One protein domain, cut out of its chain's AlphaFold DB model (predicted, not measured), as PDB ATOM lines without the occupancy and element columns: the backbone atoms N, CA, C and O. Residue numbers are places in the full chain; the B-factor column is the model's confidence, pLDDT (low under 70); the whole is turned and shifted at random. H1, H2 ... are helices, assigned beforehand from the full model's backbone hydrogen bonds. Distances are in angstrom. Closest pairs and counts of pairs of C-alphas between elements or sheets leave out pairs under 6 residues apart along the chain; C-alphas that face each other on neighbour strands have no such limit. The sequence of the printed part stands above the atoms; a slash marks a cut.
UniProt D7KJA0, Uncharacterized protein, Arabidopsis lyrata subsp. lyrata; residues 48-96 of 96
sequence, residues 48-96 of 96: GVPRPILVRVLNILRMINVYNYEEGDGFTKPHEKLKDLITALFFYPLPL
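What this domain is: This is residues 48 to 96 of the 96 residues of an uncharacterized protein of Arabidopsis lyrata subsp. lyrata (UniProt D7KJA0). Two helices make an open V: the long H1 and the shorter H2 come near each other at Tyr 67 and Leu 82, and the looping link of residues 68 to 81 lies at the corner. The far parts of both arms stick out, with residues 48 to 63 and 87 to 96 standing free. The printed part has 49 residues with two named helices, H1 then H2 along the chain, and no named strand; its class is all helix. It is only just loose, close to extended, with a radius of gyration of the C-alphas of 14.0 A, and its flat outline spans 40 by 35 by 14 A.

Where its parts are: Find C-alpha 51 at (-56.498, 447.141, -53.457); from there H1, residues 51 to 67, runs 24.3 A to C-alpha 67 at (-48.632, 424.263, -56.164). Look next at H2, residues 82 to 90, which runs 12.1 A and ends at C-alpha 90, at (-38.779, 430.147, -44.065).

How they stand to each other: Start from H1 and look at its last residue: H1 and H2 are close but not clearly touching, with 1 pair of C-alphas within 8 A, the closest being those of Tyr 67 and Leu 82, 6.6 A apart. Their lines stand at a steep tilt of 47 degrees. They run opposite ways, and their centres are 18.1 A apart. Along the backbone of H1 and H2, every O i to N i+4 pair is within hydrogen-bond range.

The domain as a whole: The C-alphas of Gly 48 and Leu 96, the chain's last residue, are the two farthest apart, at 42.1 A. The printed part has no cut. The link from H1 to H2 is long, with 14 residues. In the B-factor column the mean pLDDT of the printed part is 85.9; look for values under 70 at residues 69 to 72 and at residue 79.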
ATOM      1  N   GLY A  48     -64.149 450.068 -56.824       97.06
ATOM      2  CA  GLY A  48     -65.041 449.977 -55.657       97.06
ATOM      3  C   GLY A  48     -64.570 449.032 -54.545       97.06
ATOM      4  O   GLY A  48     -65.243 448.905 -53.530       97.06
ATOM      5  N   VAL A  49     -63.432 448.358 -54.728       95.81
ATOM      6  CA  VAL A  49     -62.876 447.404 -53.763       95.81
ATOM      7  C   VAL A  49     -61.457 447.836 -53.387       95.81
ATOM      8  O   VAL A  49     -60.652 448.108 -54.285       95.81
ATOM      9  N   PRO A  50     -61.102 447.863 -52.088       97.00
ATOM     10  CA  PRO A  50     -59.741 448.142 -51.651       97.00
ATOM     11  C   PRO A  50     -58.703 447.239 -52.326       97.00
ATOM     12  O   PRO A  50     -58.840 446.014 -52.373       97.00
ATOM     13  N   ARG A  51     -57.601 447.845 -52.781       95.38
ATOM     14  CA  ARG A  51     -56.498 447.141 -53.457       95.38
ATOM     15  C   ARG A  51     -55.970 445.912 -52.705       95.38
ATOM     16  O   ARG A  51     -55.769 444.897 -53.369       95.38
ATOM     17  N   PRO A  52     -55.794 445.930 -51.368       96.25
ATOM     18  CA  PRO A  52     -55.328 444.750 -50.639       96.25
ATOM     19  C   PRO A  52     -56.237 443.522 -50.794       96.25
ATOM     20  O   PRO A  52     -55.745 442.395 -50.856       96.25
ATOM     21  N   ILE A  53     -57.554 443.723 -50.917       96.31
ATOM     22  CA  ILE A  53     -58.519 442.634 -51.120       96.31
ATOM     23  C   ILE A  53     -58.342 442.033 -52.519       96.31
ATOM     24  O   ILE A  53     -58.234 440.816 -52.660       96.31
ATOM     25  N   LEU A  54     -58.219 442.882 -53.545       96.12
ATOM     26  CA  LEU A  54     -57.975 442.440 -54.924       96.12
ATOM     27  C   LEU A  54     -56.651 441.672 -55.055       96.12
ATOM     28  O   LEU A  54     -56.590 440.624 -55.700       96.12
ATOM     29  N   VAL A  55     -55.592 442.155 -54.395       96.50
ATOM     30  CA  VAL A  55     -54.288 441.472 -54.352       96.50
ATOM     31  C   VAL A  55     -54.416 440.096 -53.706       96.50
ATOM     32  O   VAL A  55     -53.783 439.146 -54.165       96.50
ATOM     33  N   ARG A  56     -55.261 439.947 -52.679       95.75
ATOM     34  CA  ARG A  56     -55.471 438.649 -52.035       95.75
ATOM     35  C   ARG A  56     -56.096 437.623 -52.978       95.75
ATOM     36  O   ARG A  56     -55.616 436.492 -53.013       95.75
ATOM     37  N   VAL A  57     -57.096 438.014 -53.768       93.12
ATOM     38  CA  VAL A  57     -57.701 437.138 -54.791       93.12
ATOM     39  C   VAL A  57     -56.654 436.702 -55.817       93.12
ATOM     40  O   VAL A  57     -56.518 435.512 -56.102       93.12
ATOM     41  N   LEU A  58     -55.848 437.645 -56.310       94.19
ATOM     42  CA  LEU A  58     -54.781 437.349 -57.265       94.19
ATOM     43  C   LEU A  58     -53.720 436.404 -56.675       94.19
ATOM     44  O   LEU A  58     -53.256 435.482 -57.348       94.19
ATOM     45  N   ASN A  59     -53.360 436.594 -55.406       94.56
ATOM     46  CA  ASN A  59     -52.392 435.743 -54.720       94.56
ATOM     47  C   ASN A  59     -52.907 434.311 -54.505       94.56
ATOM     48  O   ASN A  59     -52.103 433.386 -54.574       94.56
ATOM     49  N   ILE A  60     -54.217 434.098 -54.319       92.69
ATOM     50  CA  ILE A  60     -54.802 432.745 -54.263       92.69
ATOM     51  C   ILE A  60     -54.589 432.015 -55.595       92.69
ATOM     52  O   ILE A  60     -54.126 430.877 -55.604       92.69
ATOM     53  N   LEU A  61     -54.858 432.676 -56.724       91.62
ATOM     54  CA  LEU A  61     -54.657 432.084 -58.053       91.62
ATOM     55  C   LEU A  61     -53.183 431.760 -58.321       91.62
ATOM     56  O   LEU A  61     -52.860 430.681 -58.815       91.62
ATOM     57  N   ARG A  62     -52.279 432.675 -57.952       90.00
ATOM     58  CA  ARG A  62     -50.828 432.463 -58.062       90.00
ATOM     59  C   ARG A  62     -50.361 431.296 -57.200       90.00
ATOM     60  O   ARG A  62     -49.577 430.483 -57.676       90.00
ATOM     61  N   MET A  63     -50.869 431.187 -55.974       88.81
ATOM     62  CA  MET A  63     -50.570 430.075 -55.074       88.81
ATOM     63  C   MET A  63     -51.003 428.740 -55.691       88.81
ATOM     64  O   MET A  63     -50.184 427.834 -55.791       88.81
ATOM     65  N   ILE A  64     -52.230 428.648 -56.217       87.75
ATOM     66  CA  ILE A  64     -52.705 427.441 -56.912       87.75
ATOM     67  C   ILE A  64     -51.769 427.081 -58.073       87.75
ATOM     68  O   ILE A  64     -51.457 425.909 -58.262       87.75
ATOM     69  N   ASN A  65     -51.295 428.065 -58.839       85.62
ATOM     70  CA  ASN A  65     -50.357 427.810 -59.929       85.62
ATOM     71  C   ASN A  65     -48.997 427.294 -59.431       85.62
ATOM     72  O   ASN A  65     -48.483 426.330 -59.983       85.62
ATOM     73  N   VAL A  66     -48.437 427.885 -58.370       84.12
ATOM     74  CA  VAL A  66     -47.170 427.431 -57.760       84.12
ATOM     75  C   VAL A  66     -47.277 425.979 -57.289       84.12
ATOM     76  O   VAL A  66     -46.360 425.192 -57.502       84.12
ATOM     77  N   TYR A  67     -48.414 425.603 -56.706       81.31
ATOM     78  CA  TYR A  67     -48.632 424.263 -56.164       81.31
ATOM     79  C   TYR A  67     -48.892 423.217 -57.264       81.31
ATOM     80  O   TYR A  67     -48.723 422.028 -57.017       81.31
ATOM     81  N   ASN A  68     -49.271 423.645 -58.474       77.94
ATOM     82  CA  ASN A  68     -49.603 422.772 -59.608       77.94
ATOM     83  C   ASN A  68     -48.644 422.933 -60.809       77.94
ATOM     84  O   ASN A  68     -48.953 422.462 -61.905       77.94
ATOM     85  N   TYR A  69     -47.505 423.616 -60.630       62.38
ATOM     86  CA  TYR A  69     -46.639 424.120 -61.711       62.38
ATOM     87  C   TYR A  69     -46.096 423.029 -62.662       62.38
ATOM     88  O   TYR A  69     -45.753 423.334 -63.799       62.38
ATOM     89  N   GLU A  70     -46.074 421.756 -62.245       62.34
ATOM     90  CA  GLU A  70     -45.616 420.611 -63.058       62.34
ATOM     91  C   GLU A  70     -46.701 419.565 -63.360       62.34
ATOM     92  O   GLU A  70     -46.402 418.394 -63.565       62.34
ATOM     93  N   GLU A  71     -47.980 419.950 -63.344       63.53
ATOM     94  CA  GLU A  71     -49.114 419.005 -63.436       63.53
ATOM     95  C   GLU A  71     -49.188 417.987 -62.275       63.53
ATOM     96  O   GLU A  71     -50.020 417.074 -62.286       63.53
ATOM     97  N   GLY A  72     -48.341 418.169 -61.259       69.56
ATOM     98  CA  GLY A  72     -48.373 417.462 -59.989       69.56
ATOM     99  C   GLY A  72     -49.410 418.040 -59.027       69.56
ATOM    100  O   GLY A  72     -49.930 419.138 -59.214       69.56
ATOM    101  N   ASP A  73     -49.701 417.281 -57.976       76.44
ATOM    102  CA  ASP A  73     -50.567 417.709 -56.878       76.44
ATOM    103  C   ASP A  73     -49.691 418.131 -55.697       76.44
ATOM    104  O   ASP A  73     -49.405 417.329 -54.809       76.44
ATOM    105  N   GLY A  74     -49.246 419.390 -55.686       76.94
ATOM    106  CA  GLY A  74     -48.413 419.915 -54.603       76.94
ATOM    107  C   GLY A  74     -49.141 420.040 -53.262       76.94
ATOM    108  O   GLY A  74     -48.479 420.182 -52.237       76.94
ATOM    109  N   PHE A  75     -50.478 419.956 -53.240       77.81
ATOM    110  CA  PHE A  75     -51.256 419.992 -52.000       77.81
ATOM    111  C   PHE A  75     -51.182 418.666 -51.249       77.81
ATOM    112  O   PHE A  75     -50.964 418.661 -50.040       77.81
ATOM    113  N   THR A  76     -51.359 417.540 -51.946       79.56
ATOM    114  CA  THR A  76     -51.308 416.213 -51.308       79.56
ATOM    115  C   THR A  76     -49.940 415.545 -51.414       79.56
ATOM    116  O   THR A  76     -49.635 414.650 -50.624       79.56
ATOM    117  N   LYS A  77     -49.085 415.995 -52.342       79.75
ATOM    118  CA  LYS A  77     -47.712 415.507 -52.541       79.75
ATOM    119  C   LYS A  77     -46.696 416.652 -52.456       79.75
ATOM    120  O   LYS A  77     -46.026 416.980 -53.435       79.75
ATOM    121  N   PRO A  78     -46.518 417.253 -51.269       71.38
ATOM    122  CA  PRO A  78     -45.661 418.426 -51.102       71.38
ATOM    123  C   PRO A  78     -44.166 418.133 -51.308       71.38
ATOM    124  O   PRO A  78     -43.385 419.055 -51.537       71.38
ATOM    125  N   HIS A  79     -43.758 416.861 -51.221       68.00
ATOM    126  CA  HIS A  79     -42.359 416.430 -51.276       68.00
ATOM    127  C   HIS A  79     -41.676 416.628 -52.633       68.00
ATOM    128  O   HIS A  79     -40.458 416.523 -52.684       68.00
ATOM    129  N   GLU A  80     -42.424 416.901 -53.704       70.06
ATOM    130  CA  GLU A  80     -41.841 417.043 -55.043       70.06
ATOM    131  C   GLU A  80     -41.200 418.425 -55.258       70.06
ATOM    132  O   GLU A  80     -40.120 418.504 -55.829       70.06
ATOM    133  N   LYS A  81     -41.828 419.513 -54.779       74.00
ATOM    134  CA  LYS A  81     -41.317 420.895 -54.948       74.00
ATOM    135  C   LYS A  81     -41.731 421.876 -53.864       74.00
ATOM    136  O   LYS A  81     -40.993 422.805 -53.542       74.00
ATOM    137  N   LEU A  82     -42.927 421.704 -53.305       83.88
ATOM    138  CA  LEU A  82     -43.458 422.645 -52.324       83.88
ATOM    139  C   LEU A  82     -42.600 422.673 -51.053       83.88
ATOM    140  O   LEU A  82     -42.380 423.742 -50.489       83.88
ATOM    141  N   LYS A  83     -42.073 421.515 -50.634       84.94
ATOM    142  CA  LYS A  83     -41.150 421.416 -49.501       84.94
ATOM    143  C   LYS A  83     -39.917 422.301 -49.696       84.94
ATOM    144  O   LYS A  83     -39.558 423.030 -48.773       84.94
ATOM    145  N   ASP A  84     -39.310 422.287 -50.877       86.31
ATOM    146  CA  ASP A  84     -38.104 423.073 -51.155       86.31
ATOM    147  C   ASP A  84     -38.403 424.573 -51.135       86.31
ATOM    148  O   ASP A  84     -37.671 425.336 -50.510       86.31
ATOM    149  N   LEU A  85     -39.533 424.990 -51.717       87.38
ATOM    150  CA  LEU A  85     -39.989 426.384 -51.677       87.38
ATOM    151  C   LEU A  85     -40.257 426.870 -50.247       87.38
ATOM    152  O   LEU A  85     -39.851 427.973 -49.889       87.38
ATOM    153  N   ILE A  86     -40.918 426.054 -49.420       88.31
ATOM    154  CA  ILE A  86     -41.154 426.367 -48.003       88.31
ATOM    155  C   ILE A  86     -39.819 426.476 -47.263       88.31
ATOM    156  O   ILE A  86     -39.620 427.406 -46.485       88.31
ATOM    157  N   THR A  87     -38.892 425.553 -47.520       91.62
ATOM    158  CA  THR A  87     -37.598 425.543 -46.833       91.62
ATOM    159  C   THR A  87     -36.766 426.773 -47.216       91.62
ATOM    160  O   THR A  87     -36.250 427.466 -46.342       91.62
ATOM    161  N   ALA A  88     -36.728 427.125 -48.502       90.88
ATOM    162  CA  ALA A  88     -36.071 428.335 -48.991       90.88
ATOM    163  C   ALA A  88     -36.697 429.626 -48.436       90.88
ATOM    164  O   ALA A  88     -35.974 430.563 -48.125       90.88
ATOM    165  N   LEU A  89     -38.025 429.685 -48.292       91.81
ATOM    166  CA  LEU A  89     -38.709 430.899 -47.837       91.81
ATOM    167  C   LEU A  89     -38.613 431.122 -46.320       91.81
ATOM    168  O   LEU A  89     -38.560 432.268 -45.882       91.81
ATOM    169  N   PHE A  90     -38.638 430.048 -45.525       93.94
ATOM    170  CA  PHE A  90     -38.779 430.147 -44.065       93.94
ATOM    171  C   PHE A  90     -37.551 429.707 -43.265       93.94
ATOM    172  O   PHE A  90     -37.447 430.081 -42.100       93.94
ATOM    173  N   PHE A  91     -36.640 428.919 -43.842       93.69
ATOM    174  CA  PHE A  91     -35.521 428.326 -43.098       93.69
ATOM    175  C   PHE A  91     -34.148 428.795 -43.577       93.69
ATOM    176  O   PHE A  91     -33.221 428.841 -42.770       93.69
ATOM    177  N   TYR A  92     -34.003 429.156 -44.854       94.31
ATOM    178  CA  TYR A  92     -32.725 429.602 -45.406       94.31
ATOM    179  C   TYR A  92     -32.734 431.109 -45.674       94.31
ATOM    180  O   TYR A  92     -33.433 431.559 -46.583       94.31
ATOM    181  N   PRO A  93     -31.972 431.911 -44.908       91.25
ATOM    182  CA  PRO A  93     -31.846 433.330 -45.195       91.25
ATOM    183  C   PRO A  93     -31.095 433.545 -46.512       91.25
ATOM    184  O   PRO A  93     -30.275 432.720 -46.926       91.25
ATOM    185  N   LEU A  94     -31.355 434.684 -47.156       92.31
ATOM    186  CA  LEU A  94     -30.553 435.109 -48.297       92.31
ATOM    187  C   LEU A  94     -29.105 435.349 -47.840       92.31
ATOM    188  O   LEU A  94     -28.908 435.903 -46.753       92.31
ATOM    189  N   PRO A  95     -28.101 434.940 -48.637       89.94
ATOM    190  CA  PRO A  95     -26.716 435.267 -48.342       89.94
ATOM    191  C   PRO A  95     -26.544 436.790 -48.317       89.94
ATOM    192  O   PRO A  95     -27.143 437.496 -49.133       89.94
ATOM    193  N   LEU A  96     -25.762 437.264 -47.347       86.75
ATOM    194  CA  LEU A  96     -25.399 438.673 -47.188       86.75
ATOM    195  C   LEU A  96     -24.286 439.070 -48.159       86.75
ATOM    196  O   LEU A  96     -23.377 438.233 -48.373       86.75
TER     197      LEU A  96